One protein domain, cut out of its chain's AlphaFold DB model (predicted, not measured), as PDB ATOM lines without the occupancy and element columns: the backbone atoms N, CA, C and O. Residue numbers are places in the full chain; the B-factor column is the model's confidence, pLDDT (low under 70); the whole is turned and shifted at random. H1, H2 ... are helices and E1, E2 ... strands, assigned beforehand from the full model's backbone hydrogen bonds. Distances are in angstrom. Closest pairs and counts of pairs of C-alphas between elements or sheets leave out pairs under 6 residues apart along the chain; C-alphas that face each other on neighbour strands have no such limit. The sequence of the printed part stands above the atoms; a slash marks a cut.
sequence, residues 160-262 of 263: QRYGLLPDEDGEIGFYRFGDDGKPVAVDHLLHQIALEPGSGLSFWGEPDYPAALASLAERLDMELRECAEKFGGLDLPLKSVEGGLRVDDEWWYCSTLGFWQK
ATOM      1  N   GLN A 160     292.717 407.994 464.586       94.25
ATOM      2  CA  GLN A 160     293.944 408.756 464.708       94.25
ATOM      3  C   GLN A 160     293.680 410.183 464.235       94.25
ATOM      4  O   GLN A 160     293.074 410.399 463.183       94.25
ATOM      5  N   ARG A 161     294.129 411.156 465.031       95.50
ATOM      6  CA  ARG A 161     294.057 412.569 464.669       95.50
ATOM      7  C   ARG A 161     295.228 412.926 463.762       95.50
ATOM      8  O   ARG A 161     296.386 412.674 464.108       95.50
ATOM      9  N   TYR A 162     294.914 413.555 462.644       96.62
ATOM     10  CA  TYR A 162     295.850 414.104 461.677       96.62
ATOM     11  C   TYR A 162     295.594 415.600 461.476       96.62
ATOM     12  O   TYR A 162     294.596 416.145 461.954       96.62
ATOM     13  N   GLY A 163     296.499 416.271 460.775       95.69
ATOM     14  CA  GLY A 163     296.357 417.660 460.361       95.69
ATOM     15  C   GLY A 163     297.168 417.937 459.107       95.69
ATOM     16  O   GLY A 163     298.220 417.335 458.898       95.69
ATOM     17  N   LEU A 164     296.664 418.850 458.287       94.31
ATOM     18  CA  LEU A 164     297.416 419.464 457.200       94.31
ATOM     19  C   LEU A 164     298.023 420.754 457.760       94.31
ATOM     20  O   LEU A 164     297.289 421.706 458.010       94.31
ATOM     21  N   LEU A 165     299.320 420.759 458.064       95.50
ATOM     22  CA  LEU A 165     299.966 421.861 458.788       95.50
ATOM     23  C   LEU A 165     301.047 422.514 457.921       95.50
ATOM     24  O   LEU A 165     301.776 421.781 457.252       95.50
ATOM     25  N   PRO A 166     301.199 423.849 457.970       94.25
ATOM     26  CA  PRO A 166     302.324 424.521 457.337       94.25
ATOM     27  C   PRO A 166     303.639 424.154 458.042       94.25
ATOM     28  O   PRO A 166     303.710 424.109 459.281       94.25
ATOM     29  N   ASP A 167     304.677 423.881 457.259       88.75
ATOM     30  CA  ASP A 167     306.057 423.772 457.729       88.75
ATOM     31  C   ASP A 167     306.707 425.157 457.931       88.75
ATOM     32  O   ASP A 167     306.017 426.178 457.980       88.75
ATOM     33  N   GLU A 168     308.026 425.193 458.144       83.31
ATOM     34  CA  GLU A 168     308.770 426.444 458.359       83.31
ATOM     35  C   GLU A 168     308.785 427.350 457.115       83.31
ATOM     36  O   GLU A 168     308.875 428.569 457.259       83.31
ATOM     37  N   ASP A 169     308.640 426.768 455.921       84.31
ATOM     38  CA  ASP A 169     308.592 427.477 454.641       84.31
ATOM     39  C   ASP A 169     307.150 427.856 454.239       84.31
ATOM     40  O   ASP A 169     306.933 428.582 453.267       84.31
ATOM     41  N   GLY A 170     306.151 427.416 455.016       81.31
ATOM     42  CA  GLY A 170     304.729 427.665 454.778       81.31
ATOM     43  C   GLY A 170     304.049 426.629 453.878       81.31
ATOM     44  O   GLY A 170     302.861 426.777 453.581       81.31
ATOM     45  N   GLU A 171     304.756 425.572 453.478       89.50
ATOM     46  CA  GLU A 171     304.219 424.482 452.665       89.50
ATOM     47  C   GLU A 171     303.390 423.521 453.525       89.50
ATOM     48  O   GLU A 171     303.726 423.204 454.669       89.50
ATOM     49  N   ILE A 172     302.262 423.049 452.990       91.50
ATOM     50  CA  ILE A 172     301.328 422.204 453.744       91.50
ATOM     51  C   ILE A 172     301.782 420.741 453.723       91.50
ATOM     52  O   ILE A 172     301.665 420.060 452.705       91.50
ATOM     53  N   GLY A 173     302.214 420.236 454.880       93.94
ATOM     54  CA  GLY A 173     302.542 418.826 455.109       93.94
ATOM     55  C   GLY A 173     301.448 418.054 455.852       93.94
ATOM     56  O   GLY A 173     300.543 418.636 456.457       93.94
ATOM     57  N   PHE A 174     301.540 416.724 455.843       96.00
ATOM     58  CA  PHE A 174     300.624 415.828 456.549       96.00
ATOM     59  C   PHE A 174     301.217 415.350 457.873       96.00
ATOM     60  O   PHE A 174     302.242 414.672 457.920       96.00
ATOM     61  N   TYR A 175     300.533 415.668 458.969       96.19
ATOM     62  CA  TYR A 175     301.003 415.399 460.321       96.19
ATOM     63  C   TYR A 175     300.027 414.521 461.087       96.19
ATOM     64  O   TYR A 175     298.810 414.639 460.960       96.19
ATOM     65  N   ARG A 176     300.574 413.679 461.958       95.38
ATOM     66  CA  ARG A 176     299.849 412.876 462.937       95.38
ATOM     67  C   ARG A 176     300.057 413.464 464.324       95.38
ATOM     68  O   ARG A 176     301.194 413.709 464.710       95.38
ATOM     69  N   PHE A 177     298.990 413.615 465.101       94.38
ATOM     70  CA  PHE A 177     299.096 414.043 466.496       94.38
ATOM     71  C   PHE A 177     299.318 412.840 467.418       94.38
ATOM     72  O   PHE A 177     298.513 411.907 467.431       94.38
ATOM     73  N   GLY A 178     300.413 412.855 468.180       90.25
ATOM     74  CA  GLY A 178     300.675 411.867 469.226       90.25
ATOM     75  C   GLY A 178     299.718 411.996 470.416       90.25
ATOM     76  O   GLY A 178     298.960 412.960 470.526       90.25
ATOM     77  N   ASP A 179     299.779 411.039 471.348       86.25
ATOM     78  CA  ASP A 179     299.002 411.105 472.599       86.25
ATOM     79  C   ASP A 179     299.422 412.302 473.485       86.25
ATOM     80  O   ASP A 179     298.644 412.762 474.319       86.25
ATOM     81  N   ASP A 180     300.633 412.833 473.286       88.94
ATOM     82  CA  ASP A 180     301.137 414.064 473.909       88.94
ATOM     83  C   ASP A 180     300.661 415.347 473.201       88.94
ATOM     84  O   ASP A 180     301.008 416.453 473.618       88.94
ATOM     85  N   GLY A 181     299.874 415.206 472.130       86.25
ATOM     86  CA  GLY A 181     299.370 416.301 471.313       86.25
ATOM     87  C   GLY A 181     300.394 416.887 470.344       86.25
ATOM     88  O   GLY A 181     300.063 417.851 469.658       86.25
ATOM     89  N   LYS A 182     301.613 416.338 470.249       90.81
ATOM     90  CA  LYS A 182     302.629 416.874 469.337       90.81
ATOM     91  C   LYS A 182     302.454 416.325 467.920       90.81
ATOM     92  O   LYS A 182     302.243 415.118 467.758       90.81
ATOM     93  N   PRO A 183     302.558 417.179 466.887       93.88
ATOM     94  CA  PRO A 183     302.487 416.740 465.504       93.88
ATOM     95  C   PRO A 183     303.799 416.073 465.067       93.88
ATOM     96  O   PRO A 183     304.892 416.569 465.337       93.88
ATOM     97  N   VAL A 184     303.684 414.960 464.347       94.50
ATOM     98  CA  VAL A 184     304.789 414.230 463.710       94.50
ATOM     99  C   VAL A 184     304.490 414.115 462.221       94.50
ATOM    100  O   VAL A 184     303.405 413.661 461.859       94.50
ATOM    101  N   ALA A 185     305.436 414.518 461.371       95.19
ATOM    102  CA  ALA A 185     305.289 414.442 459.920       95.19
ATOM    103  C   ALA A 185     305.155 412.981 459.456       95.19
ATOM    104  O   ALA A 185     305.922 412.106 459.868       95.19
ATOM    105  N   VAL A 186     304.152 412.717 458.624       95.75
ATOM    106  CA  VAL A 186     303.783 411.385 458.123       95.75
ATOM    107  C   VAL A 186     303.364 411.440 456.650       95.75
ATOM    108  O   VAL A 186     302.509 410.676 456.214       95.75
ATOM    109  N   ASP A 187     303.986 412.313 455.858       94.50
ATOM    110  CA  ASP A 187     303.667 412.525 454.436       94.50
ATOM    111  C   ASP A 187     303.711 411.241 453.598       94.50
ATOM    112  O   ASP A 187     302.946 411.082 452.656       94.50
ATOM    113  N   HIS A 188     304.533 410.266 453.993       94.88
ATOM    114  CA  HIS A 188     304.596 408.942 453.368       94.88
ATOM    115  C   HIS A 188     303.278 408.142 453.442       94.88
ATOM    116  O   HIS A 188     303.110 407.182 452.689       94.88
ATOM    117  N   LEU A 189     302.353 408.511 454.335       95.56
ATOM    118  CA  LEU A 189     301.013 407.924 454.432       95.56
ATOM    119  C   LEU A 189     299.986 408.630 453.537       95.56
ATOM    120  O   LEU A 189     298.868 408.131 453.411       95.56
ATOM    121  N   LEU A 190     300.333 409.774 452.937       96.00
ATOM    122  CA  LEU A 190     299.435 410.577 452.114       96.00
ATOM    123  C   LEU A 190     299.807 410.481 450.633       96.00
ATOM    124  O   LEU A 190     300.887 410.878 450.208       96.00
ATOM    125  N   HIS A 191     298.865 410.014 449.820       95.19
ATOM    126  CA  HIS A 191     299.033 409.852 448.381       95.19
ATOM    127  C   HIS A 191     298.116 410.836 447.657       95.19
ATOM    128  O   HIS A 191     296.893 410.685 447.667       95.19
ATOM    129  N   GLN A 192     298.688 411.869 447.043       92.69
ATOM    130  CA  GLN A 192     297.905 412.883 446.339       92.69
ATOM    131  C   GLN A 192     297.402 412.370 444.985       92.69
ATOM    132  O   GLN A 192     298.138 411.727 444.236       92.69
ATOM    133  N   ILE A 193     296.148 412.687 444.659       91.50
ATOM    134  CA  ILE A 193     295.538 412.434 443.352       91.50
ATOM    135  C   ILE A 193     295.000 413.748 442.791       91.50
ATOM    136  O   ILE A 193     294.210 414.439 443.437       91.50
ATOM    137  N   ALA A 194     295.384 414.043 441.550       88.88
ATOM    138  CA  ALA A 194     294.762 415.086 440.747       88.88
ATOM    139  C   ALA A 194     293.502 414.535 440.064       88.88
ATOM    140  O   ALA A 194     293.524 413.445 439.487       88.88
ATOM    141  N   LEU A 195     292.406 415.291 440.134       88.25
ATOM    142  CA  LEU A 195     291.156 414.968 439.457       88.25
ATOM    143  C   LEU A 195     290.871 416.010 438.389       88.25
ATOM    144  O   LEU A 195     290.719 417.189 438.687       88.25
ATOM    145  N   GLU A 196     290.732 415.539 437.157       89.56
ATOM    146  CA  GLU A 196     290.340 416.372 436.029       89.56
ATOM    147  C   GLU A 196     288.846 416.164 435.756       89.56
ATOM    148  O   GLU A 196     288.423 415.030 435.484       89.56
ATOM    149  N   PRO A 197     288.010 417.214 435.847       90.25
ATOM    150  CA  PRO A 197     286.599 417.078 435.541       90.25
ATOM    151  C   PRO A 197     286.406 416.770 434.049       90.25
ATOM    152  O   PRO A 197     287.070 417.321 433.172       90.25
ATOM    153  N   GLY A 198     285.463 415.874 433.752       93.81
ATOM    154  CA  GLY A 198     285.083 415.562 432.375       93.81
ATOM    155  C   GLY A 198     284.440 416.754 431.657       93.81
ATOM    156  O   GLY A 198     284.057 417.751 432.267       93.81
ATOM    157  N   SER A 199     284.269 416.633 430.338       95.50
ATOM    158  CA  SER A 199     283.643 417.686 429.531       95.50
ATOM    159  C   SER A 199     282.260 418.075 430.073       95.50
ATOM    160  O   SER A 199     281.403 417.218 430.283       95.50
ATOM    161  N   GLY A 200     282.053 419.376 430.301       94.81
ATOM    162  CA  GLY A 200     280.805 419.924 430.841       94.81
ATOM    163  C   GLY A 200     280.662 419.836 432.364       94.81
ATOM    164  O   GLY A 200     279.632 420.255 432.889       94.81
ATOM    165  N   LEU A 201     281.670 419.327 433.077       93.44
ATOM    166  CA  LEU A 201     281.705 419.279 434.537       93.44
ATOM    167  C   LEU A 201     282.724 420.284 435.080       93.44
ATOM    168  O   LEU A 201     283.741 420.568 434.456       93.44
ATOM    169  N   SER A 202     282.441 420.823 436.261       91.06
ATOM    170  CA  SER A 202     283.384 421.630 437.035       91.06
ATOM    171  C   SER A 202     283.096 421.455 438.520       91.06
ATOM    172  O   SER A 202     281.969 421.131 438.913       91.06
ATOM    173  N   PHE A 203     284.119 421.650 439.342       89.19
ATOM    174  CA  PHE A 203     283.958 421.706 440.784       89.19
ATOM    175  C   PHE A 203     283.495 423.105 441.191       89.19
ATOM    176  O   PHE A 203     283.915 424.109 440.621       89.19
ATOM    177  N   TRP A 204     282.593 423.172 442.164       89.12
ATOM    178  CA  TRP A 204     282.077 424.427 442.698       89.12
ATOM    179  C   TRP A 204     282.099 424.367 444.222       89.12
ATOM    180  O   TRP A 204     281.861 423.311 444.809       89.12
ATOM    181  N   GLY A 205     282.395 425.501 444.862       81.00
ATOM    182  CA  GLY A 205     282.531 425.564 446.319       81.00
ATOM    183  C   GLY A 205     283.766 424.840 446.859       81.00
ATOM    184  O   GLY A 205     283.751 424.442 448.020       81.00
ATOM    185  N   GLU A 206     284.803 424.659 446.038       71.94
ATOM    186  CA  GLU A 206     286.089 424.114 446.472       71.94
ATOM    187  C   GLU A 206     286.784 425.114 447.408       71.94
ATOM    188  O   GLU A 206     287.075 426.240 446.989       71.94
ATOM    189  N   PRO A 207     287.022 424.755 448.680       70.94
ATOM    190  CA  PRO A 207     287.830 425.580 449.550       70.94
ATOM    191  C   PRO A 207     289.302 425.345 449.210       70.94
ATOM    192  O   PRO A 207     289.835 424.259 449.429       70.94
ATOM    193  N   ASP A 208     289.970 426.381 448.716       87.12
ATOM    194  CA  ASP A 208     291.428 426.452 448.758       87.12
ATOM    195  C   ASP A 208     291.844 426.441 450.239       87.12
ATOM    196  O   ASP A 208     291.639 427.420 450.961       87.12
ATOM    197  N   TYR A 209     292.320 425.287 450.718       91.12
ATOM    198  CA  TYR A 209     292.637 425.083 452.130       91.12
ATOM    199  C   TYR A 209     293.696 426.078 452.640       91.12
ATOM    200  O   TYR A 209     293.403 426.744 453.637       91.12
ATOM    201  N   PRO A 210     294.863 426.250 451.979       91.56
ATOM    202  CA  PRO A 210     295.814 427.308 452.319       91.56
ATOM    203  C   PRO A 210     295.179 428.699 452.429       91.56
ATOM    204  O   PRO A 210     295.366 429.379 453.439       91.56
ATOM    205  N   ALA A 211     294.373 429.112 451.445       91.75
ATOM    206  CA  ALA A 211     293.746 430.435 451.463       91.75
ATOM    207  C   ALA A 211     292.701 430.579 452.584       91.75
ATOM    208  O   ALA A 211     292.646 431.603 453.272       91.75
ATOM    209  N   ALA A 212     291.881 429.547 452.807       92.94
ATOM    210  CA  ALA A 212     290.892 429.522 453.881       92.94
ATOM    211  C   ALA A 212     291.557 429.554 455.265       92.94
ATOM    212  O   ALA A 212     291.064 430.230 456.172       92.94
ATOM    213  N   LEU A 213     292.684 428.857 455.417       94.00
ATOM    214  CA  LEU A 213     293.477 428.842 456.637       94.00
ATOM    215  C   LEU A 213     294.117 430.210 456.901       94.00
ATOM    216  O   LEU A 213     293.978 430.723 458.010       94.00
ATOM    217  N   ALA A 214     294.751 430.823 455.897       94.00
ATOM    218  CA  ALA A 214     295.335 432.158 456.016       94.00
ATOM    219  C   ALA A 214     294.280 433.213 456.386       94.00
ATOM    220  O   ALA A 214     294.477 433.984 457.323       94.00
ATOM    221  N   SER A 215     293.112 433.186 455.731       95.31
ATOM    222  CA  SER A 215     292.006 434.094 456.063       95.31
ATOM    223  C   SER A 215     291.483 433.879 457.485       95.31
ATOM    224  O   SER A 215     291.124 434.832 458.181       95.31
ATOM    225  N   LEU A 216     291.431 432.623 457.943       95.88
ATOM    226  CA  LEU A 216     291.012 432.306 459.303       95.88
ATOM    227  C   LEU A 216     292.031 432.799 460.337       95.88
ATOM    228  O   LEU A 216     291.612 433.356 461.350       95.88
ATOM    229  N   ALA A 217     293.322 432.607 460.066       96.25
ATOM    230  CA  ALA A 217     294.425 433.023 460.922       96.25
ATOM    231  C   ALA A 217     294.457 434.548 461.089       96.25
ATOM    232  O   ALA A 217     294.449 435.033 462.217       96.25
ATOM    233  N   GLU A 218     294.354 435.300 459.987       97.19
ATOM    234  CA  GLU A 218     294.269 436.767 460.007       97.19
ATOM    235  C   GLU A 218     293.056 437.250 460.815       97.19
ATOM    236  O   GLU A 218     293.170 438.108 461.686       97.19
ATOM    237  N   ARG A 219     291.878 436.656 460.582       97.69
ATOM    238  CA  ARG A 219     290.643 437.047 461.280       97.69
ATOM    239  C   ARG A 219     290.694 436.791 462.788       97.69
ATOM    240  O   ARG A 219     289.976 437.455 463.535       97.69
ATOM    241  N   LEU A 220     291.452 435.787 463.218       97.56
ATOM    242  CA  LEU A 220     291.584 435.409 464.624       97.56
ATOM    243  C   LEU A 220     292.851 435.968 465.282       97.56
ATOM    244  O   LEU A 220     293.014 435.734 466.477       97.56
ATOM    245  N   ASP A 221     293.689 436.699 464.538       97.31
ATOM    246  CA  ASP A 221     294.997 437.196 464.982       97.31
ATOM    247  C   ASP A 221     295.868 436.066 465.565       97.31
ATOM    248  O   ASP A 221     296.314 436.102 466.710       97.31
ATOM    249  N   MET A 222     296.016 434.989 464.785       96.44
ATOM    250  CA  MET A 222     296.758 433.784 465.159       96.44
ATOM    251  C   MET A 222     297.871 433.487 464.157       96.44
ATOM    252  O   MET A 222     297.709 433.707 462.957       96.44
ATOM    253  N   GLU A 223     298.955 432.874 464.631       95.00
ATOM    254  CA  GLU A 223     299.965 432.292 463.746       95.00
ATOM    255  C   GLU A 223     299.362 431.178 462.878       95.00
ATOM    256  O   GLU A 223     298.522 430.391 463.335       95.00
ATOM    257  N   LEU A 224     299.809 431.079 461.622       94.31
ATOM    258  CA  LEU A 224     299.209 430.178 460.628       94.31
ATOM    259  C   LEU A 224     299.226 428.717 461.099       94.31
ATOM    260  O   LEU A 224     298.223 428.006 461.000       94.31
ATOM    261  N   ARG A 225     300.356 428.284 461.669       94.44
ATOM    262  CA  ARG A 225     300.524 426.928 462.199       94.44
ATOM    263  C   ARG A 225     299.641 426.661 463.414       94.44
ATOM    264  O   ARG A 225     298.996 425.616 463.471       94.44
ATOM    265  N   GLU A 226     299.548 427.608 464.344       94.31
ATOM    266  CA  GLU A 226     298.666 427.486 465.512       94.31
ATOM    267  C   GLU A 226     297.195 427.379 465.078       94.31
ATOM    268  O   GLU A 226     296.430 426.550 465.581       94.31
ATOM    269  N   CYS A 227     296.800 428.182 464.087       95.62
ATOM    270  CA  CYS A 227     295.473 428.124 463.491       95.62
ATOM    271  C   CYS A 227     295.201 426.747 462.855       95.62
ATOM    272  O   CYS A 227     294.132 426.165 463.071       95.62
ATOM    273  N   ALA A 228     296.175 426.184 462.132       95.44
ATOM    274  CA  ALA A 228     296.061 424.869 461.500       95.44
ATOM    275  C   ALA A 228     295.934 423.736 462.529       95.44
ATOM    276  O   ALA A 228     295.062 422.877 462.402       95.44
ATOM    277  N   GLU A 229     296.733 423.753 463.595       94.44
ATOM    278  CA  GLU A 229     296.673 422.736 464.654       94.44
ATOM    279  C   GLU A 229     295.316 422.740 465.381       94.44
ATOM    280  O   GLU A 229     294.772 421.685 465.746       94.44
ATOM    281  N   LYS A 230     294.726 423.931 465.542       93.94
ATOM    282  CA  LYS A 230     293.451 424.130 466.235       93.94
ATOM    283  C   LYS A 230     292.230 423.806 465.375       93.94
ATOM    284  O   LYS A 230     291.299 423.177 465.880       93.94
ATOM    285  N   PHE A 231     292.219 424.231 464.111       94.00
ATOM    286  CA  PHE A 231     291.033 424.174 463.243       94.00
ATOM    287  C   PHE A 231     291.173 423.244 462.033       94.00
ATOM    288  O   PHE A 231     290.161 422.835 461.471       94.00
ATOM    289  N   GLY A 232     292.398 422.890 461.642       91.38
ATOM    290  CA  GLY A 232     292.717 421.995 460.523       91.38
ATOM    291  C   GLY A 232     292.877 420.523 460.909       91.38
ATOM    292  O   GLY A 232     293.279 419.711 460.079       91.38
ATOM    293  N   GLY A 233     292.595 420.169 462.166       92.81
ATOM    294  CA  GLY A 233     292.644 418.789 462.632       92.81
ATOM    295  C   GLY A 233     291.493 417.948 462.074       92.81
ATOM    296  O   GLY A 233     290.340 418.376 462.082       92.81
ATOM    297  N   LEU A 234     291.799 416.723 461.659       94.19
ATOM    298  CA  LEU A 234     290.823 415.726 461.237       94.19
ATOM    299  C   LEU A 234     291.087 414.390 461.926       94.19
ATOM    300  O   LEU A 234     292.228 414.031 462.185       94.19
ATOM    301  N   ASP A 235     290.032 413.630 462.194       94.56
ATOM    302  CA  ASP A 235     290.168 412.269 462.702       94.56
ATOM    303  C   ASP A 235     289.907 411.291 461.567       94.56
ATOM    304  O   ASP A 235     288.850 411.363 460.934       94.56
ATOM    305  N   LEU A 236     290.807 410.336 461.355       95.00
ATOM    306  CA  LEU A 236     290.648 409.263 460.375       95.00
ATOM    307  C   LEU A 236     290.668 407.891 461.076       95.00
ATOM    308  O   LEU A 236     291.307 407.753 462.120       95.00
ATOM    309  N   PRO A 237     289.927 406.885 460.572       93.62
ATOM    310  CA  PRO A 237     289.951 405.532 461.128       93.62
ATOM    311  C   PRO A 237     291.360 404.933 461.162       93.62
ATOM    312  O   PRO A 237     292.120 405.096 460.217       93.62
ATOM    313  N   LEU A 238     291.686 404.188 462.214       93.06
ATOM    314  CA  LEU A 238     292.882 403.342 462.218       93.06
ATOM    315  C   LEU A 238     292.701 402.139 461.286       93.06
ATOM    316  O   LEU A 238     291.582 401.653 461.094       93.06
ATOM    317  N   LYS A 239     293.811 401.607 460.768       92.06
ATOM    318  CA  LYS A 239     293.817 400.379 459.964       92.06
ATOM    319  C   LYS A 239     293.522 399.153 460.824       92.06
ATOM    320  O   LYS A 239     292.659 398.340 460.494       92.06
ATOM    321  N   SER A 240     294.233 399.028 461.942       89.69
ATOM    322  CA  SER A 240     294.053 397.957 462.921       89.69
ATOM    323  C   SER A 240     294.524 398.385 464.316       89.69
ATOM    324  O   SER A 240     295.231 399.381 464.489       89.69
ATOM    325  N   VAL A 241     294.103 397.619 465.325       84.94
ATOM    326  CA  VAL A 241     294.634 397.694 466.690       84.94
ATOM    327  C   VAL A 241     295.118 396.301 467.071       84.94
ATOM    328  O   VAL A 241     294.317 395.408 467.351       84.94
ATOM    329  N   GLU A 242     296.431 396.100 467.052       83.06
ATOM    330  CA  GLU A 242     297.067 394.793 467.231       83.06
ATOM    331  C   GLU A 242     297.830 394.768 468.553       83.06
ATOM    332  O   GLU A 242     298.751 395.548 468.774       83.06
ATOM    333  N   GLY A 243     297.407 393.912 469.489       76.06
ATOM    334  CA  GLY A 243     298.047 393.823 470.810       76.06
ATOM    335  C   GLY A 243     298.013 395.128 471.622       76.06
ATOM    336  O   GLY A 243     298.823 395.298 472.527       76.06
ATOM    337  N   GLY A 244     297.097 396.051 471.301       77.31
ATOM    338  CA  GLY A 244     297.012 397.384 471.909       77.31
ATOM    339  C   GLY A 244     297.809 398.474 471.182       77.31
ATOM    340  O   GLY A 244     297.682 399.641 471.542       77.31
ATOM    341  N   LEU A 245     298.578 398.127 470.145       83.00
ATOM    342  CA  LEU A 245     299.265 399.089 469.287       83.00
ATOM    343  C   LEU A 245     298.328 399.562 468.175       83.00
ATOM    344  O   LEU A 245     297.663 398.758 467.524       83.00
ATOM    345  N   ARG A 246     298.280 400.880 467.971       87.12
ATOM    346  CA  ARG A 246     297.514 401.526 466.900       87.12
ATOM    347  C   ARG A 246     298.325 401.482 465.608       87.12
ATOM    348  O   ARG A 246     299.482 401.896 465.611       87.12
ATOM    349  N   VAL A 247     297.718 400.988 464.533       89.06
ATOM    350  CA  VAL A 247     298.332 400.945 463.202       89.06
ATOM    351  C   VAL A 247     297.625 401.948 462.303       89.06
ATOM    352  O   VAL A 247     296.412 401.857 462.085       89.06
ATOM    353  N   ASP A 248     298.397 402.902 461.794       89.00
ATOM    354  CA  ASP A 248     297.908 403.924 460.875       89.00
ATOM    355  C   ASP A 248     297.574 403.320 459.506       89.00
ATOM    356  O   ASP A 248     298.126 402.292 459.099       89.00
ATOM    357  N   ASP A 249     296.651 403.967 458.800       93.12
ATOM    358  CA  ASP A 249     296.298 403.621 457.423       93.12
ATOM    359  C   ASP A 249     297.012 404.542 456.423       93.12
ATOM    360  O   ASP A 249     297.520 405.607 456.789       93.12
ATOM    361  N   GLU A 250     297.019 404.136 455.156       95.25
ATOM    362  CA  GLU A 250     297.428 404.994 454.043       95.25
ATOM    363  C   GLU A 250     296.201 405.648 453.398       95.25
ATOM    364  O   GLU A 250     295.157 405.020 453.190       95.25
ATOM    365  N   TRP A 251     296.343 406.919 453.032       96.44
ATOM    366  CA  TRP A 251     295.245 407.749 452.557       96.44
ATOM    367  C   TRP A 251     295.522 408.266 451.163       96.44
ATOM    368  O   TRP A 251     296.577 408.829 450.889       96.44
ATOM    369  N   TRP A 252     294.534 408.134 450.294       96.12
ATOM    370  CA  TRP A 252     294.450 408.977 449.119       96.12
ATOM    371  C   TRP A 252     293.863 410.332 449.503       96.12
ATOM    372  O   TRP A 252     292.959 410.399 450.343       96.12
ATOM    373  N   TYR A 253     294.355 411.394 448.872       94.25
ATOM    374  CA  TYR A 253     293.888 412.753 449.106       94.25
ATOM    375  C   TYR A 253     293.741 413.549 447.815       94.25
ATOM    376  O   TYR A 253     294.590 413.504 446.926       94.25
ATOM    377  N   CYS A 254     292.658 414.312 447.749       91.31
ATOM    378  CA  CYS A 254     292.404 415.328 446.740       91.31
ATOM    379  C   CYS A 254     291.794 416.533 447.458       91.31
ATOM    380  O   CYS A 254     290.882 416.346 448.267       91.31
ATOM    381  N   SER A 255     292.252 417.750 447.152       87.94
ATOM    382  CA  SER A 255     291.725 418.993 447.747       87.94
ATOM    383  C   SER A 255     290.200 419.070 447.672       87.94
ATOM    384  O   SER A 255     289.543 419.511 448.612       87.94
ATOM    385  N   THR A 256     289.631 418.566 446.577       88.44
ATOM    386  CA  THR A 256     288.201 418.636 446.299       88.44
ATOM    387  C   THR A 256     287.374 417.547 446.995       88.44
ATOM    388  O   THR A 256     286.222 417.792 447.352       88.44
ATOM    389  N   LEU A 257     287.917 416.334 447.178       88.75
ATOM    390  CA  LEU A 257     287.177 415.180 447.730       88.75
ATOM    391  C   LEU A 257     287.569 414.809 449.168       88.75
ATOM    392  O   LEU A 257     286.895 413.992 449.798       88.75
ATOM    393  N   GLY A 258     288.640 415.396 449.701       92.00
ATOM    394  CA  GLY A 258     289.181 415.059 451.012       92.00
ATOM    395  C   GLY A 258     289.959 413.743 450.997       92.00
ATOM    396  O   GLY A 258     290.731 413.485 450.078       92.00
ATOM    397  N   PHE A 259     289.785 412.931 452.042       94.44
ATOM    398  CA  PHE A 259     290.583 411.730 452.309       94.44
ATOM    399  C   PHE A 259     289.766 410.451 452.105       94.44
ATOM    400  O   PHE A 259     288.623 410.363 452.561       94.44
ATOM    401  N   TRP A 260     290.368 409.423 451.506       94.19
ATOM    402  CA  TRP A 260     289.790 408.077 451.451       94.19
ATOM    403  C   TRP A 260     290.850 406.992 451.627       94.19
ATOM    404  O   TRP A 260     292.018 407.178 451.295       94.19
ATOM    405  N   GLN A 261     290.440 405.847 452.176       91.81
ATOM    406  CA  GLN A 261     291.352 404.733 452.442       91.81
ATOM    407  C   GLN A 261     291.944 404.184 451.145       91.81
ATOM    408  O   GLN A 261     291.220 403.924 450.174       91.81
ATOM    409  N   LYS A 262     293.254 403.946 451.157       87.44
ATOM    410  CA  LYS A 262     293.952 403.207 450.110       87.44
ATOM    411  C   LYS A 262     293.757 401.707 450.353       87.44
ATOM    412  O   LYS A 262     294.410 401.117 451.206       87.44
TER     413      LYS A 262
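Overview. This is residues 160 to 262 of the 263 residues of the protein "Type I-F CRISPR-associated helicase Cas3" of Lentisphaerae bacterium (UniProt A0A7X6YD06). A small, twisted sheet of four strands, E3 E2 E1 E5, has the short helix H2 packed over one face, with H1 set crosswise on H2 and only grazing the sheet. A second small sheet, E4 E8 E9, lies on another side of this body; the hairpin E6 and E7 reaches out at one far end, and at the opposite end residues 196 to 202 stick out in a loop. The printed part has 103 residues, with two named helices and nine named strands in the order E1 E2 E3 E4 H1 H2 E5 E6 E7 E8 E9; the class is mixed, helices and strands. The four-strand sheet is antiparallel, the three-strand sheet mixed. The whole is flat, spanning 50 by 39 by 20 A, and only just compact, close to loose, with a radius of gyration of the C-alphas of 15.3 A.

Along the chain. E1, residues 160 to 166, begins at C-alpha 160 (293.944, 408.756, 464.708) and is 19.3 A long. E2 is residues 172 to 177, 15.3 A; E3 is 183 to 185; E4 is 190 to 192. H1, residues 209 to 220, starts at C-alpha 209 (292.637, 425.083, 452.130) and is 16.2 A long. H2 is 224 to 231, 10.5 A; E5 is 233 to 237, 13.6 A; E6 is 240 to 242; E7 is 245 to 247; E8 is 251 to 254. E9, residues 258 to 261, ends at C-alpha 261 (291.352, 404.733, 452.442).

Arrangement. E1, E2 and E3 form a meander, each strand the antiparallel neighbour of the one before; N 175 and O 163 are 2.9 A apart, N 184 and O 176 2.8 A. E5 is antiparallel to E1, with N 162 and O 234 at 2.8 A. H2 is on this sheet at a height of 8.1 A, over E1 and along the strands, at 25 degrees to E1 on the local plane; the closest C-alphas, of Leu 165 and Ala 228, are 5.6 A apart. H1 touches H2 with residues 213 to 217 alone, about perpendicular at 87 degrees; the closest C-alphas are those of Ala 217 and Leu 224, 5.6 A. In H1 and H2 every O i to N i+4 pair is within hydrogen-bond range. E8 is parallel to E4, N 191 to O 251 2.8 A, and forms a hairpin with E9, N 252 to O 260 2.9 A. E5 and E9 are near each other. E5 runs on into E6 at 70 degrees; in the hairpin E6 and E7, N 245 and O 242 are 2.9 A apart.

Size, cuts and confidence. The C-alphas farthest apart, of Gly 200 and Gly 243, are 50.8 A apart. The printed part has no cut. The link from E4 to H1, 16 residues, is long. No printed residue is under 70 in pLDDT.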